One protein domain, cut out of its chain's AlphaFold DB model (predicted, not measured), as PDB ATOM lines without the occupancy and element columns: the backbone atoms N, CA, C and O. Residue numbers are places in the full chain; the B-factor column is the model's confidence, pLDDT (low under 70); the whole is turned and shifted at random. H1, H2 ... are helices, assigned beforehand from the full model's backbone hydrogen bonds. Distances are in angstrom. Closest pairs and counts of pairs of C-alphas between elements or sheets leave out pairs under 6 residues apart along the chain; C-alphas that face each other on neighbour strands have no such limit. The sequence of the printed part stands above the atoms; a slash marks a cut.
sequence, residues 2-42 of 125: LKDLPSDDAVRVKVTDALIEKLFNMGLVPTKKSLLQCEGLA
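Overview. This is residues 2 to 42 of the 125 residues of the protein "Hypothetical protein" of Hemiselmis andersenii (UniProt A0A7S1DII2). One long helix, H1, makes the longest axis, and the stretches before and after it fold back over the same side of it. Residues 2 to 9 make a hook at its first end; residues 26 to 35 lead from its last end back to the short helix H2. The 41 printed residues hold two named helices, H1 then H2, and no named strand; the class is all helix, with 20 residues, under half, in named elements. The whole is elongated, 27 by 17 by 13 A, and only just compact, close to loose, with a radius of gyration of the C-alphas of 10.3 A.

Along the chain. H1, residues 10 to 25, runs 22.6 A from C-alpha 10 at (-50.285, -8.158, -21.050) to C-alpha 25 at (-35.764, 4.286, -9.052). H2, residues 36 to 39, is 5.4 A long and ends with C-alpha 39 at (-48.840, -2.957, -0.533).

Arrangement. H1 and H2 are close but not clearly touching; their closest C-alphas, of Ile 20 and Cys 38, are 7.8 A apart. In H1 every O i to N i+4 pair is within hydrogen-bond range; H2 is too short for such a pair.

Size, cuts and confidence. The C-alphas farthest apart, of Asp 8 and Ala 42, are 28.7 A apart. The printed part has no cut, and the link from H1 to H2 is short. Mean pLDDT of the printed part is 84.8, with residue 2 under 70.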
ATOM      1  N   LEU A   2     -55.082  -3.364 -10.458       69.00
ATOM      2  CA  LEU A   2     -54.037  -4.347 -10.880       69.00
ATOM      3  C   LEU A   2     -54.062  -5.813 -10.378       69.00
ATOM      4  O   LEU A   2     -53.866  -6.716 -11.182       69.00
ATOM      5  N   LYS A   3     -54.270  -6.060  -9.081       74.19
ATOM      6  CA  LYS A   3     -54.537  -7.378  -8.487       74.19
ATOM      7  C   LYS A   3     -55.798  -8.065  -9.034       74.19
ATOM      8  O   LYS A   3     -55.821  -9.286  -9.091       74.19
ATOM      9  N   ASP A   4     -56.796  -7.290  -9.455       81.44
ATOM     10  CA  ASP A   4     -58.082  -7.805  -9.955       81.44
ATOM     11  C   ASP A   4     -58.021  -8.267 -11.422       81.44
ATOM     12  O   ASP A   4     -58.975  -8.855 -11.927       81.44
ATOM     13  N   LEU A   5     -56.923  -7.974 -12.131       79.94
ATOM     14  CA  LEU A   5     -56.719  -8.405 -13.516       79.94
ATOM     15  C   LEU A   5     -56.164  -9.838 -13.561       79.94
ATOM     16  O   LEU A   5     -55.406 -10.215 -12.665       79.94
ATOM     17  N   PRO A   6     -56.448 -10.630 -14.611       79.94
ATOM     18  CA  PRO A   6     -55.837 -11.944 -14.806       79.94
ATOM     19  C   PRO A   6     -54.308 -11.858 -14.834       79.94
ATOM     20  O   PRO A   6     -53.743 -10.867 -15.293       79.94
ATOM     21  N   SER A   7     -53.623 -12.889 -14.336       74.81
ATOM     22  CA  SER A   7     -52.150 -12.906 -14.273       74.81
ATOM     23  C   SER A   7     -51.483 -12.852 -15.649       74.81
ATOM     24  O   SER A   7     -50.391 -12.305 -15.757       74.81
ATOM     25  N   ASP A   8     -52.169 -13.342 -16.683       79.94
ATOM     26  CA  ASP A   8     -51.661 -13.428 -18.059       79.94
ATOM     27  C   ASP A   8     -52.000 -12.195 -18.912       79.94
ATOM     28  O   ASP A   8     -51.657 -12.128 -20.092       79.94
ATOM     29  N   ASP A   9     -52.689 -11.204 -18.337       85.06
ATOM     30  CA  ASP A   9     -53.017  -9.976 -19.049       85.06
ATOM     31  C   ASP A   9     -51.733  -9.170 -19.329       85.06
ATOM     32  O   ASP A   9     -51.005  -8.760 -18.417       85.06
ATOM     33  N   ALA A  10     -51.460  -8.907 -20.609       85.88
ATOM     34  CA  ALA A  10     -50.285  -8.158 -21.050       85.88
ATOM     35  C   ALA A  10     -50.212  -6.738 -20.449       85.88
ATOM     36  O   ALA A  10     -49.120  -6.219 -20.200       85.88
ATOM     37  N   VAL A  11     -51.360  -6.108 -20.175       86.69
ATOM     38  CA  VAL A  11     -51.443  -4.807 -19.501       86.69
ATOM     39  C   VAL A  11     -51.024  -4.947 -18.044       86.69
ATOM     40  O   VAL A  11     -50.253  -4.120 -17.553       86.69
ATOM     41  N   ARG A  12     -51.471  -6.004 -17.353       84.81
ATOM     42  CA  ARG A  12     -51.089  -6.255 -15.957       84.81
ATOM     43  C   ARG A  12     -49.579  -6.424 -15.828       84.81
ATOM     44  O   ARG A  12     -48.991  -5.768 -14.970       84.81
ATOM     45  N   VAL A  13     -48.954  -7.245 -16.673       85.19
ATOM     46  CA  VAL A  13     -47.495  -7.469 -16.650       85.19
ATOM     47  C   VAL A  13     -46.747  -6.159 -16.900       85.19
ATOM     48  O   VAL A  13     -45.966  -5.722 -16.056       85.19
ATOM     49  N   LYS A  14     -47.076  -5.451 -17.988       88.88
ATOM     50  CA  LYS A  14     -46.396  -4.202 -18.361       88.88
ATOM     51  C   LYS A  14     -46.514  -3.113 -17.292       88.88
ATOM     52  O   LYS A  14     -45.539  -2.426 -16.992       88.88
ATOM     53  N   VAL A  15     -47.705  -2.928 -16.723       88.56
ATOM     54  CA  VAL A  15     -47.935  -1.902 -15.694       88.56
ATOM     55  C   VAL A  15     -47.286  -2.297 -14.366       88.56
ATOM     56  O   VAL A  15     -46.764  -1.425 -13.671       88.56
ATOM     57  N   THR A  16     -47.272  -3.588 -14.024       86.81
ATOM     58  CA  THR A  16     -46.585  -4.093 -12.824       86.81
ATOM     59  C   THR A  16     -45.086  -3.820 -12.901       86.81
ATOM     60  O   THR A  16     -44.524  -3.261 -11.959       86.81
ATOM     61  N   ASP A  17     -44.462  -4.126 -14.039       88.12
ATOM     62  CA  ASP A  17     -43.033  -3.890 -14.249       88.12
ATOM     63  C   ASP A  17     -42.699  -2.396 -14.195       88.12
ATOM     64  O   ASP A  17     -41.800  -1.983 -13.457       88.12
ATOM     65  N   ALA A  18     -43.482  -1.562 -14.887       90.38
ATOM     66  CA  ALA A  18     -43.295  -0.112 -14.878       90.38
ATOM     67  C   ALA A  18     -43.465   0.497 -13.473       90.38
ATOM     68  O   ALA A  18     -42.720   1.403 -13.086       90.38
ATOM     69  N   LEU A  19     -44.429   0.003 -12.688       89.31
ATOM     70  CA  LEU A  19     -44.660   0.461 -11.319       89.31
ATOM     71  C   LEU A  19     -43.478   0.109 -10.412       89.31
ATOM     72  O   LEU A  19     -42.955   0.982  -9.715       89.31
ATOM     73  N   ILE A  20     -43.048  -1.153 -10.430       89.31
ATOM     74  CA  ILE A  20     -41.945  -1.637  -9.595       89.31
ATOM     75  C   ILE A  20     -40.647  -0.916  -9.958       89.31
ATOM     76  O   ILE A  20     -39.905  -0.484  -9.072       89.31
ATOM     77  N   GLU A  21     -40.384  -0.731 -11.250       91.25
ATOM     78  CA  GLU A  21     -39.218   0.008 -11.715       91.25
ATOM     79  C   GLU A  21     -39.229   1.459 -11.232       91.25
ATOM     80  O   GLU A  21     -38.234   1.934 -10.677       91.25
ATOM     81  N   LYS A  22     -40.366   2.153 -11.359       91.62
ATOM     82  CA  LYS A  22     -40.495   3.534 -10.893       91.62
ATOM     83  C   LYS A  22     -40.287   3.640  -9.380       91.62
ATOM     84  O   LYS A  22     -39.535   4.504  -8.929       91.62
ATOM     85  N   LEU A  23     -40.899   2.758  -8.589       91.44
ATOM     86  CA  LEU A  23     -40.750   2.740  -7.127       91.44
ATOM     87  C   LEU A  23     -39.312   2.431  -6.690       91.44
ATOM     88  O   LEU A  23     -38.812   3.028  -5.730       91.44
ATOM     89  N   PHE A  24     -38.633   1.537  -7.408       91.56
ATOM     90  CA  PHE A  24     -37.224   1.244  -7.176       91.56
ATOM     91  C   PHE A  24     -36.348   2.461  -7.484       91.56
ATOM     92  O   PHE A  24     -35.558   2.860  -6.628       91.56
ATOM     93  N   ASN A  25     -36.529   3.101  -8.644       92.69
ATOM     94  CA  ASN A  25     -35.764   4.286  -9.052       92.69
ATOM     95  C   ASN A  25     -35.985   5.471  -8.093       92.69
ATOM     96  O   ASN A  25     -35.040   6.181  -7.746       92.69
ATOM     97  N   MET A  26     -37.207   5.632  -7.576       92.31
ATOM     98  CA  MET A  26     -37.529   6.621  -6.536       92.31
ATOM     99  C   MET A  26     -36.935   6.287  -5.157       92.31
ATOM    100  O   MET A  26     -36.968   7.135  -4.268       92.31
ATOM    101  N   GLY A  27     -36.376   5.088  -4.962       90.56
ATOM    102  CA  GLY A  27     -35.730   4.683  -3.710       90.56
ATOM    103  C   GLY A  27     -36.689   4.222  -2.613       90.56
ATOM    104  O   GLY A  27     -36.273   4.117  -1.462       90.56
ATOM    105  N   LEU A  28     -37.950   3.955  -2.953       91.31
ATOM    106  CA  LEU A  28     -38.997   3.586  -1.994       91.31
ATOM    107  C   LEU A  28     -38.988   2.095  -1.661       91.31
ATOM    108  O   LEU A  28     -39.289   1.706  -0.535       91.31
ATOM    109  N   VAL A  29     -38.617   1.269  -2.637       89.38
ATOM    110  CA  VAL A  29     -38.539  -0.187  -2.495       89.38
ATOM    111  C   VAL A  29     -37.091  -0.630  -2.719       89.38
ATOM    112  O   VAL A  29     -36.449  -0.138  -3.654       89.38
ATOM    113  N   PRO A  30     -36.541  -1.537  -1.887       84.75
ATOM    114  CA  PRO A  30     -35.152  -1.969  -1.991       84.75
ATOM    115  C   PRO A  30     -34.880  -2.871  -3.200       84.75
ATOM    116  O   PRO A  30     -33.764  -2.837  -3.705       84.75
ATOM    117  N   THR A  31     -35.861  -3.654  -3.663       84.19
ATOM    118  CA  THR A  31     -35.705  -4.667  -4.720       84.19
ATOM    119  C   THR A  31     -36.843  -4.606  -5.746       84.19
ATOM    120  O   THR A  31     -37.938  -4.152  -5.442       84.19
ATOM    121  N   LYS A  32     -36.598  -5.080  -6.976       82.25
ATOM    122  CA  LYS A  32     -37.596  -5.105  -8.067       82.25
ATOM    123  C   LYS A  32     -38.408  -6.416  -8.142       82.25
ATOM    124  O   LYS A  32     -38.981  -6.729  -9.174       82.25
ATOM    125  N   LYS A  33     -38.388  -7.251  -7.097       75.94
ATOM    126  CA  LYS A  33     -38.795  -8.668  -7.220       75.94
ATOM    127  C   LYS A  33     -40.258  -8.953  -6.897       75.94
ATOM    128  O   LYS A  33     -40.766  -9.973  -7.344       75.94
ATOM    129  N   SER A  34     -40.917  -8.134  -6.076       75.75
ATOM    130  CA  SER A  34     -42.246  -8.484  -5.570       75.75
ATOM    131  C   SER A  34     -43.175  -7.285  -5.458       75.75
ATOM    132  O   SER A  34     -42.862  -6.294  -4.800       75.75
ATOM    133  N   LEU A  35     -44.370  -7.435  -6.031       78.69
ATOM    134  CA  LEU A  35     -45.461  -6.469  -5.925       78.69
ATOM    135  C   LEU A  35     -46.008  -6.354  -4.490       78.69
ATOM    136  O   LEU A  35     -46.579  -5.326  -4.138       78.69
ATOM    137  N   LEU A  36     -45.779  -7.354  -3.629       81.00
ATOM    138  CA  LEU A  36     -46.182  -7.314  -2.214       81.00
ATOM    139  C   LEU A  36     -45.517  -6.156  -1.457       81.00
ATOM    140  O   LEU A  36     -46.110  -5.574  -0.554       81.00
ATOM    141  N   GLN A  37     -44.305  -5.766  -1.859       77.81
ATOM    142  CA  GLN A  37     -43.604  -4.634  -1.247       77.81
ATOM    143  C   GLN A  37     -44.303  -3.294  -1.514       77.81
ATOM    144  O   GLN A  37     -44.093  -2.339  -0.770       77.81
ATOM    145  N   CYS A  38     -45.143  -3.222  -2.551       80.62
ATOM    146  CA  CYS A  38     -45.913  -2.023  -2.868       80.62
ATOM    147  C   CYS A  38     -47.129  -1.866  -1.944       80.62
ATOM    148  O   CYS A  38     -47.549  -0.746  -1.681       80.62
ATOM    149  N   GLU A  39     -47.681  -2.969  -1.432       82.31
ATOM    150  CA  GLU A  39     -48.840  -2.957  -0.533       82.31
ATOM    151  C   GLU A  39     -48.473  -2.478   0.875       82.31
ATOM    152  O   GLU A  39     -49.210  -1.709   1.482       82.31
ATOM    153  N   GLY A  40     -47.299  -2.874   1.369       83.69
ATOM    154  CA  GLY A  40     -46.780  -2.443   2.670       83.69
ATOM    155  C   GLY A  40     -46.053  -1.095   2.656       83.69
ATOM    156  O   GLY A  40     -45.319  -0.795   3.600       83.69
ATOM    157  N   LEU A  41     -46.170  -0.300   1.585       87.06
ATOM    158  CA  LEU A  41     -45.384   0.920   1.439       87.06
ATOM    159  C   LEU A  41     -45.883   2.020   2.387       87.06
ATOM    160  O   LEU A  41     -46.867   2.707   2.129       87.06
ATOM    161  N   ALA A  42     -45.160   2.213   3.487       91.38
ATOM    162  CA  ALA A  42     -45.462   3.258   4.453       91.38
ATOM    163  C   ALA A  42     -45.069   4.655   3.940       91.38
ATOM    164  O   ALA A  42     -44.052   4.831   3.266       91.38
TER     165      ALA A  42